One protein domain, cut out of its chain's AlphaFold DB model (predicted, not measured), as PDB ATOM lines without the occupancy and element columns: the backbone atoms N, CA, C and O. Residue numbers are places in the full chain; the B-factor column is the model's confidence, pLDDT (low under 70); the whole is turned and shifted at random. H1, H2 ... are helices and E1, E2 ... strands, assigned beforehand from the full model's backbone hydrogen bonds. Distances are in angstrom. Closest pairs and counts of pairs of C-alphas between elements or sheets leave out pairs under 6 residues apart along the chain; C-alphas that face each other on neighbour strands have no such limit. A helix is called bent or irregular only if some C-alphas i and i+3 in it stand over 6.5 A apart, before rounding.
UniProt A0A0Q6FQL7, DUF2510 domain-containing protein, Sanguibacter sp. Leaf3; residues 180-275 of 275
ATOM      1  N   SER A 180     188.278 174.092 193.543       77.06
ATOM      2  CA  SER A 180     188.884 175.219 192.848       77.06
ATOM      3  C   SER A 180     190.316 175.464 193.341       77.06
ATOM      4  O   SER A 180     190.665 175.176 194.486       77.06
ATOM      5  N   ALA A 181     191.151 176.061 192.484       72.88
ATOM      6  CA  ALA A 181     192.511 176.499 192.828       72.88
ATOM      7  C   ALA A 181     192.556 177.326 194.120       72.88
ATOM      8  O   ALA A 181     193.451 177.171 194.947       72.88
ATOM      9  N   SER A 182     191.547 178.183 194.281       76.44
ATOM     10  CA  SER A 182     191.374 179.070 195.424       76.44
ATOM     11  C   SER A 182     191.089 178.317 196.714       76.44
ATOM     12  O   SER A 182     191.610 178.700 197.754       76.44
ATOM     13  N   GLU A 183     190.301 177.239 196.660       79.25
ATOM     14  CA  GLU A 183     190.035 176.388 197.827       79.25
ATOM     15  C   GLU A 183     191.274 175.598 198.251       79.25
ATOM     16  O   GLU A 183     191.474 175.367 199.440       79.25
ATOM     17  N   LEU A 184     192.133 175.235 197.297       79.31
ATOM     18  CA  LEU A 184     193.415 174.584 197.570       79.31
ATOM     19  C   LEU A 184     194.529 175.577 197.962       79.31
ATOM     20  O   LEU A 184     195.642 175.152 198.256       79.31
ATOM     21  N   GLY A 185     194.258 176.887 197.952       81.19
ATOM     22  CA  GLY A 185     195.257 177.920 198.248       81.19
ATOM     23  C   GLY A 185     196.349 178.073 197.180       81.19
ATOM     24  O   GLY A 185     197.391 178.652 197.461       81.19
ATOM     25  N   ILE A 186     196.121 177.575 195.960       81.19
ATOM     26  CA  ILE A 186     197.090 177.575 194.842       81.19
ATOM     27  C   ILE A 186     196.914 178.826 193.957       81.19
ATOM     28  O   ILE A 186     197.569 178.996 192.931       81.19
ATOM     29  N   SER A 187     196.013 179.738 194.324       80.12
ATOM     30  CA  SER A 187     195.814 180.987 193.589       80.12
ATOM     31  C   SER A 187     197.082 181.840 193.623       80.12
ATOM     32  O   SER A 187     197.443 182.373 194.668       80.12
ATOM     33  N   GLY A 188     197.730 181.989 192.466       82.50
ATOM     34  CA  GLY A 188     198.981 182.743 192.324       82.50
ATOM     35  C   GLY A 188     200.252 181.895 192.391       82.50
ATOM     36  O   GLY A 188     201.337 182.461 192.344       82.50
ATOM     37  N   LEU A 189     200.141 180.566 192.466       84.88
ATOM     38  CA  LEU A 189     201.284 179.655 192.379       84.88
ATOM     39  C   LEU A 189     201.650 179.444 190.901       84.88
ATOM     40  O   LEU A 189     201.219 178.486 190.262       84.88
ATOM     41  N   GLY A 190     202.384 180.398 190.332       91.94
ATOM     42  CA  GLY A 190     202.990 180.254 189.015       91.94
ATOM     43  C   GLY A 190     204.250 179.391 189.072       91.94
ATOM     44  O   GLY A 190     204.697 178.952 190.132       91.94
ATOM     45  N   CYS A 191     204.855 179.148 187.908       95.69
ATOM     46  CA  CYS A 191     206.149 178.471 187.857       95.69
ATOM     47  C   CYS A 191     207.240 179.208 188.669       95.69
ATOM     48  O   CYS A 191     207.907 178.548 189.460       95.69
ATOM     49  N   PRO A 192     207.414 180.543 188.579       95.19
ATOM     50  CA  PRO A 192     208.414 181.246 189.390       95.19
ATOM     51  C   PRO A 192     208.261 180.992 190.898       95.19
ATOM     52  O   PRO A 192     209.228 180.670 191.578       95.19
ATOM     53  N   GLU A 193     207.033 181.042 191.407       94.44
ATOM     54  CA  GLU A 193     206.748 180.810 192.822       94.44
ATOM     55  C   GLU A 193     206.973 179.341 193.210       94.44
ATOM     56  O   GLU A 193     207.481 179.047 194.292       94.44
ATOM     57  N   LEU A 194     206.638 178.403 192.315       94.69
ATOM     58  CA  LEU A 194     206.833 176.974 192.551       94.69
ATOM     59  C   LEU A 194     208.318 176.599 192.668       94.69
ATOM     60  O   LEU A 194     208.666 175.757 193.500       94.69
ATOM     61  N   VAL A 195     209.189 177.177 191.832       96.75
ATOM     62  CA  VAL A 195     210.630 176.903 191.926       96.75
ATOM     63  C   VAL A 195     211.224 177.483 193.206       96.75
ATOM     64  O   VAL A 195     211.993 176.782 193.857       96.75
ATOM     65  N   ASP A 196     210.844 178.701 193.597       95.31
ATOM     66  CA  ASP A 196     211.352 179.335 194.820       95.31
ATOM     67  C   ASP A 196     210.993 178.516 196.067       95.31
ATOM     68  O   ASP A 196     211.853 178.259 196.916       95.31
ATOM     69  N   GLU A 197     209.752 178.025 196.138       94.44
ATOM     70  CA  GLU A 197     209.327 177.109 197.195       94.44
ATOM     71  C   GLU A 197     210.183 175.835 197.164       94.44
ATOM     72  O   GLU A 197     210.797 175.475 198.169       94.44
ATOM     73  N   TYR A 198     210.317 175.182 196.003       95.62
ATOM     74  CA  TYR A 198     211.084 173.938 195.889       95.62
ATOM     75  C   TYR A 198     212.572 174.099 196.245       95.62
ATOM     76  O   TYR A 198     213.142 173.210 196.877       95.62
ATOM     77  N   VAL A 199     213.205 175.227 195.907       96.44
ATOM     78  CA  VAL A 199     214.579 175.539 196.340       96.44
ATOM     79  C   VAL A 199     214.666 175.515 197.866       96.44
ATOM     80  O   VAL A 199     215.529 174.827 198.417       96.44
ATOM     81  N   GLY A 200     213.732 176.182 198.554       94.38
ATOM     82  CA  GLY A 200     213.652 176.170 200.016       94.38
ATOM     83  C   GLY A 200     213.447 174.766 200.591       94.38
ATOM     84  O   GLY A 200     214.102 174.390 201.566       94.38
ATOM     85  N   LEU A 201     212.591 173.963 199.955       92.50
ATOM     86  CA  LEU A 201     212.319 172.582 200.358       92.50
ATOM     87  C   LEU A 201     213.539 171.667 200.191       92.50
ATOM     88  O   LEU A 201     213.831 170.859 201.074       92.50
ATOM     89  N   SER A 202     214.285 171.837 199.100       95.12
ATOM     90  CA  SER A 202     215.473 171.038 198.791       95.12
ATOM     91  C   SER A 202     216.703 171.409 199.626       95.12
ATOM     92  O   SER A 202     217.736 170.750 199.547       95.12
ATOM     93  N   ALA A 203     216.622 172.437 200.478       94.00
ATOM     94  CA  ALA A 203     217.754 172.884 201.290       94.00
ATOM     95  C   ALA A 203     218.303 171.795 202.232       94.00
ATOM     96  O   ALA A 203     219.481 171.825 202.589       94.00
ATOM     97  N   SER A 204     217.453 170.841 202.629       92.75
ATOM     98  CA  SER A 204     217.827 169.700 203.481       92.75
ATOM     99  C   SER A 204     218.261 168.458 202.694       92.75
ATOM    100  O   SER A 204     218.681 167.475 203.307       92.75
ATOM    101  N   ASP A 205     218.148 168.482 201.364       92.19
ATOM    102  CA  ASP A 205     218.558 167.379 200.501       92.19
ATOM    103  C   ASP A 205     220.090 167.335 200.359       92.19
ATOM    104  O   ASP A 205     220.776 168.350 200.546       92.19
ATOM    105  N   PRO A 206     220.667 166.157 200.051       92.69
ATOM    106  CA  PRO A 206     222.092 166.047 199.747       92.69
ATOM    107  C   PRO A 206     222.481 166.913 198.532       92.69
ATOM    108  O   PRO A 206     221.645 167.236 197.689       92.69
ATOM    109  N   ASP A 207     223.760 167.299 198.436       86.81
ATOM    110  CA  ASP A 207     224.241 168.286 197.450       86.81
ATOM    111  C   ASP A 207     223.961 167.898 195.981       86.81
ATOM    112  O   ASP A 207     223.774 168.775 195.141       86.81
ATOM    113  N   ASP A 208     223.876 166.604 195.663       86.38
ATOM    114  CA  ASP A 208     223.551 166.088 194.324       86.38
ATOM    115  C   ASP A 208     222.062 166.234 193.944       86.38
ATOM    116  O   ASP A 208     221.689 166.040 192.785       86.38
ATOM    117  N   GLN A 209     221.208 166.568 194.916       91.62
ATOM    118  CA  GLN A 209     219.753 166.708 194.766       91.62
ATOM    119  C   GLN A 209     219.234 168.079 195.207       91.62
ATOM    120  O   GLN A 209     218.097 168.428 194.892       91.62
ATOM    121  N   ARG A 210     220.053 168.874 195.902       96.06
ATOM    122  CA  ARG A 210     219.683 170.226 196.312       96.06
ATOM    123  C   ARG A 210     219.625 171.152 195.102       96.06
ATOM    124  O   ARG A 210     220.633 171.376 194.427       96.06
ATOM    125  N   LEU A 211     218.448 171.717 194.859       97.31
ATOM    126  CA  LEU A 211     218.238 172.713 193.821       97.31
ATOM    127  C   LEU A 211     218.710 174.079 194.329       97.31
ATOM    128  O   LEU A 211     218.353 174.498 195.427       97.31
ATOM    129  N   VAL A 212     219.510 174.780 193.528       97.56
ATOM    130  CA  VAL A 212     219.982 176.141 193.833       97.56
ATOM    131  C   VAL A 212     219.112 177.173 193.131       97.56
ATOM    132  O   VAL A 212     218.707 178.160 193.737       97.56
ATOM    133  N   SER A 213     218.829 176.956 191.847       97.44
ATOM    134  CA  SER A 213     217.948 177.820 191.066       97.44
ATOM    135  C   SER A 213     217.376 177.075 189.862       97.44
ATOM    136  O   SER A 213     217.962 176.103 189.387       97.44
ATOM    137  N   ALA A 214     216.247 177.537 189.326       97.44
ATOM    138  CA  ALA A 214     215.829 177.194 187.971       97.44
ATOM    139  C   ALA A 214     215.199 178.409 187.291       97.44
ATOM    140  O   ALA A 214     214.650 179.292 187.945       97.44
ATOM    141  N   SER A 215     215.311 178.484 185.969       96.56
ATOM    142  CA  SER A 215     214.871 179.648 185.196       96.56
ATOM    143  C   SER A 215     214.227 179.239 183.877       96.56
ATOM    144  O   SER A 215     214.353 178.098 183.432       96.56
ATOM    145  N   GLY A 216     213.495 180.174 183.263       95.44
ATOM    146  CA  GLY A 216     212.761 179.917 182.021       95.44
ATOM    147  C   GLY A 216     211.579 178.965 182.198       95.44
ATOM    148  O   GLY A 216     211.212 178.289 181.244       95.44
ATOM    149  N   GLY A 217     211.022 178.887 183.413       93.94
ATOM    150  CA  GLY A 217     209.887 178.029 183.726       93.94
ATOM    151  C   GLY A 217     208.673 178.354 182.866       93.94
ATOM    152  O   GLY A 217     208.217 179.498 182.844       93.94
ATOM    153  N   SER A 218     208.136 177.345 182.192       94.75
ATOM    154  CA  SER A 218     206.855 177.412 181.494       94.75
ATOM    155  C   SER A 218     205.925 176.327 182.012       94.75
ATOM    156  O   SER A 218     206.357 175.207 182.283       94.75
ATOM    157  N   GLU A 219     204.644 176.647 182.126       93.12
ATOM    158  CA  GLU A 219     203.616 175.665 182.451       93.12
ATOM    159  C   GLU A 219     203.465 174.679 181.279       93.12
ATOM    160  O   GLU A 219     203.221 175.101 180.148       93.12
ATOM    161  N   ASP A 220     203.647 173.375 181.531       87.62
ATOM    162  CA  ASP A 220     203.399 172.324 180.524       87.62
ATOM    163  C   ASP A 220     201.914 171.968 180.495       87.62
ATOM    164  O   ASP A 220     201.274 171.927 179.444       87.62
ATOM    165  N   ARG A 221     201.357 171.720 181.682       85.06
ATOM    166  CA  ARG A 221     199.974 171.293 181.871       85.06
ATOM    167  C   ARG A 221     199.420 171.850 183.166       85.06
ATOM    168  O   ARG A 221     200.068 171.780 184.206       85.06
ATOM    169  N   SER A 222     198.173 172.295 183.105       87.19
ATOM    170  CA  SER A 222     197.400 172.720 184.262       87.19
ATOM    171  C   SER A 222     196.021 172.085 184.220       87.19
ATOM    172  O   SER A 222     195.305 172.163 183.224       87.19
ATOM    173  N   ALA A 223     195.677 171.411 185.311       84.75
ATOM    174  CA  ALA A 223     194.334 170.943 185.627       84.75
ATOM    175  C   ALA A 223     193.709 171.811 186.734       84.75
ATOM    176  O   ALA A 223     192.757 171.401 187.400       84.75
ATOM    177  N   VAL A 224     194.267 173.005 186.965       79.75
ATOM    178  CA  VAL A 224     193.832 173.944 187.996       79.75
ATOM    179  C   VAL A 224     192.392 174.379 187.698       79.75
ATOM    180  O   VAL A 224     192.133 175.092 186.734       79.75
ATOM    181  N   GLY A 225     191.448 173.931 188.532       79.00
ATOM    182  CA  GLY A 225     190.003 174.149 188.364       79.00
ATOM    183  C   GLY A 225     189.185 172.869 188.163       79.00
ATOM    184  O   GLY A 225     188.009 172.851 188.513       79.00
ATOM    185  N   ASP A 226     189.815 171.786 187.702       82.69
ATOM    186  CA  ASP A 226     189.175 170.475 187.499       82.69
ATOM    187  C   ASP A 226     189.646 169.420 188.514       82.69
ATOM    188  O   ASP A 226     189.289 168.238 188.430       82.69
ATOM    189  N   VAL A 227     190.463 169.827 189.488       83.00
ATOM    190  CA  VAL A 227     191.060 168.911 190.460       83.00
ATOM    191  C   VAL A 227     189.982 168.353 191.380       83.00
ATOM    192  O   VAL A 227     189.307 169.070 192.114       83.00
ATOM    193  N   LYS A 228     189.839 167.030 191.377       84.19
ATOM    194  CA  LYS A 228     189.005 166.306 192.340       84.19
ATOM    195  C   LYS A 228     189.886 165.666 193.397       84.19
ATOM    196  O   LYS A 228     190.990 165.222 193.086       84.19
ATOM    197  N   ALA A 229     189.387 165.566 194.625       82.19
ATOM    198  CA  ALA A 229     190.038 164.747 195.639       82.19
ATOM    199  C   ALA A 229     190.111 163.286 195.139       82.19
ATOM    200  O   ALA A 229     189.103 162.759 194.648       82.19
ATOM    201  N   PRO A 230     191.273 162.619 195.208       85.25
ATOM    202  CA  PRO A 230     191.366 161.218 194.827       85.25
ATOM    203  C   PRO A 230     190.513 160.347 195.761       85.25
ATOM    204  O   PRO A 230     190.578 160.469 196.980       85.25
ATOM    205  N   THR A 231     189.745 159.411 195.198       82.69
ATOM    206  CA  THR A 231     188.845 158.509 195.950       82.69
ATOM    207  C   THR A 231     189.559 157.295 196.569       82.69
ATOM    208  O   THR A 231     188.923 156.355 197.038       82.69
ATOM    209  N   GLY A 232     190.894 157.296 196.595       88.06
ATOM    210  CA  GLY A 232     191.720 156.199 197.101       88.06
ATOM    211  C   GLY A 232     193.087 156.684 197.578       88.06
ATOM    212  O   GLY A 232     193.297 157.870 197.783       88.06
ATOM    213  N   ASN A 233     194.057 155.781 197.727       86.69
ATOM    214  CA  ASN A 233     195.427 156.146 198.137       86.69
ATOM    215  C   ASN A 233     196.263 156.773 196.999       86.69
ATOM    216  O   ASN A 233     197.489 156.797 197.078       86.69
ATOM    217  N   GLY A 234     195.607 157.199 195.920       90.06
ATOM    218  CA  GLY A 234     196.251 157.832 194.781       90.06
ATOM    219  C   GLY A 234     196.533 159.307 195.030       90.06
ATOM    220  O   GLY A 234     196.047 159.909 195.986       90.06
ATOM    221  N   GLN A 235     197.307 159.877 194.119       93.56
ATOM    222  CA  GLN A 235     197.521 161.309 194.008       93.56
ATOM    223  C   GLN A 235     196.956 161.763 192.666       93.56
ATOM    224  O   GLN A 235     197.148 161.074 191.661       93.56
ATOM    225  N   ASN A 236     196.284 162.907 192.649       92.81
ATOM    226  CA  ASN A 236     195.804 163.531 191.427       92.81
ATOM    227  C   ASN A 236     196.749 164.657 191.019       92.81
ATOM    228  O   ASN A 236     197.223 165.422 191.857       92.81
ATOM    229  N   PHE A 237     197.019 164.731 189.721       93.56
ATOM    230  CA  PHE A 237     197.788 165.810 189.118       93.56
ATOM    231  C   PHE A 237     197.040 167.139 189.248       93.56
ATOM    232  O   PHE A 237     195.837 167.195 188.988       93.56
ATOM    233  N   VAL A 238     197.761 168.195 189.623       92.88
ATOM    234  CA  VAL A 238     197.242 169.566 189.674       92.88
ATOM    235  C   VAL A 238     197.824 170.366 188.514       92.88
ATOM    236  O   VAL A 238     197.077 170.818 187.652       92.88
ATOM    237  N   PHE A 239     199.145 170.525 188.467       94.88
ATOM    238  CA  PHE A 239     199.845 171.190 187.369       94.88
ATOM    239  C   PHE A 239     201.324 170.794 187.339       94.88
ATOM    240  O   PHE A 239     201.850 170.242 188.309       94.88
ATOM    241  N   SER A 240     201.999 171.077 186.226       96.25
ATOM    242  CA  SER A 240     203.441 170.890 186.079       96.25
ATOM    243  C   SER A 240     204.112 172.068 185.395       96.25
ATOM    244  O   SER A 240     203.611 172.614 184.410       96.25
ATOM    245  N   CYS A 241     205.301 172.391 185.887       97.25
ATOM    246  CA  CYS A 241     206.191 173.390 185.328       97.25
ATOM    247  C   CYS A 241     207.454 172.731 184.792       97.25
ATOM    248  O   CYS A 241     208.044 171.841 185.408       97.25
ATOM    249  N   GLU A 242     207.887 173.215 183.643       97.81
ATOM    250  CA  GLU A 242     209.074 172.757 182.956       97.81
ATOM    251  C   GLU A 242     210.100 173.881 182.892       97.81
ATOM    252  O   GLU A 242     209.810 174.968 182.400       97.81
ATOM    253  N   TYR A 243     211.311 173.602 183.369       97.50
ATOM    254  CA  TYR A 243     212.435 174.528 183.344       97.50
ATOM    255  C   TYR A 243     213.516 173.959 182.423       97.50
ATOM    256  O   TYR A 243     213.982 172.836 182.658       97.50
ATOM    257  N   PRO A 244     213.931 174.694 181.379       97.44
ATOM    258  CA  PRO A 244     215.006 174.257 180.495       97.44
ATOM    259  C   PRO A 244     216.364 174.226 181.205       97.44
ATOM    260  O   PRO A 244     217.203 173.399 180.857       97.44
ATOM    261  N   THR A 245     216.560 175.094 182.205       97.50
ATOM    262  CA  THR A 245     217.819 175.210 182.944       97.50
ATOM    263  C   THR A 245     217.558 175.309 184.443       97.50
ATOM    264  O   THR A 245     216.923 176.254 184.915       97.50
ATOM    265  N   ALA A 246     218.105 174.349 185.179       97.75
ATOM    266  CA  ALA A 246     218.172 174.282 186.628       97.75
ATOM    267  C   ALA A 246     219.624 174.066 187.060       97.75
ATOM    268  O   ALA A 246     220.330 173.269 186.443       97.75
ATOM    269  N   GLU A 247     220.057 174.770 188.099       97.88
ATOM    270  CA  GLU A 247     221.371 174.648 188.724       97.88
ATOM    271  C   GLU A 247     221.244 173.899 190.051       97.88
ATOM    272  O   GLU A 247     220.399 174.226 190.891       97.88
ATOM    273  N   TRP A 248     222.094 172.895 190.232       97.38
ATOM    274  CA  TRP A 248     222.158 172.062 191.430       97.38
ATOM    275  C   TRP A 248     223.341 172.475 192.307       97.38
ATOM    276  O   TRP A 248     224.266 173.146 191.850       97.38
ATOM    277  N   ALA A 249     223.338 172.076 193.578       95.81
ATOM    278  CA  ALA A 249     224.382 172.488 194.516       95.81
ATOM    279  C   ALA A 249     225.775 171.916 194.201       95.81
ATOM    280  O   ALA A 249     226.775 172.479 194.647       95.81
ATOM    281  N   ASP A 250     225.855 170.851 193.400       95.25
ATOM    282  CA  ASP A 250     227.103 170.327 192.835       95.25
ATOM    283  C   ASP A 250     227.657 171.171 191.661       95.25
ATOM    284  O   ASP A 250     228.718 170.861 191.116       95.25
ATOM    285  N   GLY A 251     226.954 172.238 191.267       96.50
ATOM    286  CA  GLY A 251     227.283 173.103 190.134       96.50
ATOM    287  C   GLY A 251     226.867 172.538 188.772       96.50
ATOM    288  O   GLY A 251     227.126 173.167 187.744       96.50
ATOM    289  N   SER A 252     226.233 171.361 188.726       96.94
ATOM    290  CA  SER A 252     225.694 170.808 187.486       96.94
ATOM    291  C   SER A 252     224.462 171.588 187.027       96.94
ATOM    292  O   SER A 252     223.725 172.169 187.828       96.94
ATOM    293  N   GLN A 253     224.223 171.581 185.713       97.94
ATOM    294  CA  GLN A 253     223.017 172.142 185.109       97.94
ATOM    295  C   GLN A 253     222.254 171.070 184.336       97.94
ATOM    296  O   GLN A 253     222.855 170.247 183.644       97.94
ATOM    297  N   SER A 254     220.929 171.075 184.441       97.62
ATOM    298  CA  SER A 254     220.053 170.173 183.684       97.62
ATOM    299  C   SER A 254     218.669 170.777 183.479       97.62
ATOM    300  O   SER A 254     218.345 171.804 184.073       97.62
ATOM    301  N   GLY A 255     217.817 170.104 182.707       97.06
ATOM    302  CA  GLY A 255     216.392 170.404 182.740       97.06
ATOM    303  C   GLY A 255     215.779 169.975 184.075       97.06
ATOM    304  O   GLY A 255     216.279 169.063 184.746       97.06
ATOM    305  N   LEU A 256     214.676 170.616 184.448       97.75
ATOM    306  CA  LEU A 256     213.882 170.277 185.626       97.75
ATOM    307  C   LEU A 256     212.403 170.238 185.244       97.75
ATOM    308  O   LEU A 256     211.908 171.093 184.511       97.75
ATOM    309  N   SER A 257     211.695 169.228 185.731       97.62
ATOM    310  CA  SER A 257     210.238 169.171 185.711       97.62
ATOM    311  C   SER A 257     209.752 169.138 187.152       97.62
ATOM    312  O   SER A 257     210.166 168.267 187.919       97.62
ATOM    313  N   LEU A 258     208.927 170.115 187.521       96.94
ATOM    314  CA  LEU A 258     208.238 170.158 188.804       96.94
ATOM    315  C   LEU A 258     206.775 169.802 188.577       96.94
ATOM    316  O   LEU A 258     206.126 170.356 187.693       96.94
ATOM    317  N   GLU A 259     206.255 168.889 189.384       96.50
ATOM    318  CA  GLU A 259     204.879 168.419 189.315       96.50
ATOM    319  C   GLU A 259     204.205 168.599 190.671       96.50
ATOM    320  O   GLU A 259     204.692 168.094 191.683       96.50
ATOM    321  N   VAL A 260     203.063 169.282 190.694       95.06
ATOM    322  CA  VAL A 260     202.239 169.421 191.893       95.06
ATOM    323  C   VAL A 260     201.107 168.409 191.845       95.06
ATOM    324  O   VAL A 260     200.351 168.328 190.872       95.06
ATOM    325  N   ARG A 261     200.978 167.636 192.921       94.94
ATOM    326  CA  ARG A 261     199.924 166.642 193.106       94.94
ATOM    327  C   ARG A 261     199.183 166.872 194.411       94.94
ATOM    328  O   ARG A 261     199.756 167.385 195.364       94.94
ATOM    329  N   VAL A 262     197.937 166.423 194.470       93.69
ATOM    330  CA  VAL A 262     197.116 166.425 195.686       93.69
ATOM    331  C   VAL A 262     196.723 164.998 196.060       93.69
ATOM    332  O   VAL A 262     196.412 164.194 195.176       93.69
ATOM    333  N   ASP A 263     196.754 164.647 197.346       93.56
ATOM    334  CA  ASP A 263     196.256 163.351 197.827       93.56
ATOM    335  C   ASP A 263     194.820 163.417 198.378       93.56
ATOM    336  O   ASP A 263     194.137 164.439 198.319       93.56
ATOM    337  N   LYS A 264     194.328 162.283 198.893       90.31
ATOM    338  CA  LYS A 264     192.967 162.143 199.434       90.31
ATOM    339  C   LYS A 264     192.689 162.992 200.680       90.31
ATOM    340  O   LYS A 264     191.526 163.221 200.992       90.31
ATOM    341  N   ASN A 265     193.727 163.405 201.403       88.69
ATOM    342  CA  ASN A 265     193.621 164.280 202.568       88.69
ATOM    343  C   ASN A 265     193.725 165.760 202.172       88.69
ATOM    344  O   ASN A 265     193.699 166.615 203.049       88.69
ATOM    345  N   LEU A 266     193.828 166.050 200.869       88.38
ATOM    346  CA  LEU A 266     194.110 167.375 200.321       88.38
ATOM    347  C   LEU A 266     195.518 167.888 200.649       88.38
ATOM    348  O   LEU A 266     195.776 169.085 200.543       88.38
ATOM    349  N   ASP A 267     196.444 166.988 200.990       90.50
ATOM    350  CA  ASP A 267     197.847 167.350 201.139       90.50
ATOM    351  C   ASP A 267     198.459 167.577 199.749       90.50
ATOM    352  O   ASP A 267     198.290 166.754 198.837       90.50
ATOM    353  N   LEU A 268     199.177 168.691 199.584       92.00
ATOM    354  CA  LEU A 268     199.910 169.011 198.361       92.00
ATOM    355  C   LEU A 268     201.323 168.424 198.410       92.00
ATOM    356  O   LEU A 268     202.029 168.522 199.413       92.00
ATOM    357  N   TYR A 269     201.742 167.841 197.294       93.62
ATOM    358  CA  TYR A 269     203.066 167.268 197.098       93.62
ATOM    359  C   TYR A 269     203.706 167.894 195.873       93.62
ATOM    360  O   TYR A 269     203.083 167.953 194.814       93.62
ATOM    361  N   ILE A 270     204.966 168.295 196.009       95.38
ATOM    362  CA  ILE A 270     205.789 168.751 194.893       95.38
ATOM    363  C   ILE A 270     206.777 167.629 194.577       95.38
ATOM    364  O   ILE A 270     207.591 167.244 195.416       95.38
ATOM    365  N   GLY A 271     206.661 167.055 193.384       94.88
ATOM    366  CA  GLY A 271     207.627 166.118 192.828       94.88
ATOM    367  C   GLY A 271     208.581 166.842 191.888       94.88
ATOM    368  O   GLY A 271     208.153 167.696 191.117       94.88
ATOM    369  N   ALA A 272     209.858 166.477 191.923       95.69
ATOM    370  CA  ALA A 272     210.856 166.968 190.983       95.69
ATOM    371  C   ALA A 272     211.475 165.815 190.194       95.69
ATOM    372  O   ALA A 272     211.772 164.752 190.743       95.69
ATOM    373  N   ALA A 273     211.700 166.048 188.906       96.12
ATOM    374  CA  ALA A 273     212.418 165.139 188.029       96.12
ATOM    375  C   ALA A 273     213.484 165.900 187.233       96.12
ATOM    376  O   ALA A 273     213.188 166.876 186.537       96.12
ATOM    377  N   LYS A 274     214.730 165.426 187.328       95.50
ATOM    378  CA  LYS A 274     215.849 165.868 186.487       95.50
ATOM    379  C   LYS A 274     215.617 165.356 185.060       95.50
ATOM    380  O   LYS A 274     215.288 164.179 184.897       95.50
ATOM    381  N   ARG A 275     215.748 166.224 184.055       92.50
ATOM    382  CA  ARG A 275     215.609 165.876 182.629       92.50
ATOM    383  C   ARG A 275     216.936 165.916 181.891       92.50
ATOM    384  O   ARG A 275     217.773 166.780 182.242       92.50
TER     385      ARG A 275
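Overview. This is residues 180 to 275 of the 275 residues of the protein "DUF2510 domain-containing protein" of Sanguibacter sp. Leaf3 (UniProt A0A0Q6FQL7). A strongly twisted sheet of five strands has the one named helix, H1, packed over one face. The strands E3, E4 and E5 lie side by side, and the short E1 and E2 follow one another along the far side of E3, turning where E3 bends. The printed part has 96 residues, with one named helix and five named strands in the order H1, E1, E2, E3, E4, E5; the class is mixed, helices and strands, and the neighbour strands are antiparallel. The whole is compact, with a radius of gyration of the C-alphas of 13.7 A, but elongated in outline, spanning 41 by 24 by 20 A.

Arrangement. H1, residues 191 to 204, is on the sheet, with 63 pairs of C-alphas within 10 A. In H1, 9 of 10 O i to N i+4 pairs are within hydrogen-bond range. The strand E1, residues 211 to 215, comes closest to H1 at the C-alphas of Val 199 and Leu 211, 5.3 A apart. E1 runs on into E2, residues 218 to 222, across a break of 2 residues, at 93 degrees. E3, residues 236 to 248, bends by 90 degrees at residue 245. E1, beside residues 243 to 248, and E2, beside residues 239 to 242, lie on one side of E3. N 215 and O 245 are 2.9 A apart in the pair E1 and E3, and N 220 and O 240 are 3.0 A apart in the hairpin E2 and E3. E4, residues 253 to 262, is on the other side of E3 and forms a hairpin with it; N 241 and O 258 are 2.8 A apart. E5, residues 268 to 274, forms a hairpin with E4, with N 259 and O 271 2.8 A apart. E2, E3, E4 and E5 make a meander, each strand the antiparallel neighbour of the one before. E1 and E5 are apart, as are E2 and E5.

Along the chain. H1 begins at C-alpha 191, (206.149, 178.471, 187.857), and is 21.4 A long; it is irregular, but only just, with C-alphas 201 and 204 7.0 A apart. E1 is 11.6 A long and E2 10.9 A. E3 measures 27.7 A and E4 28.6 A. E5 measures 20.1 A and ends at C-alpha 274, (215.849, 165.868, 186.487).

Size, cuts and confidence. The two C-alphas farthest apart are those of Thr 231 and Gly 251, at 41.5 A. The link from E2 to E3, residues 223 to 235, is long. The printed part has no cut, and residue 275 is the chain's last. The mean pLDDT of the printed part is 91.6, and no printed residue is under 70.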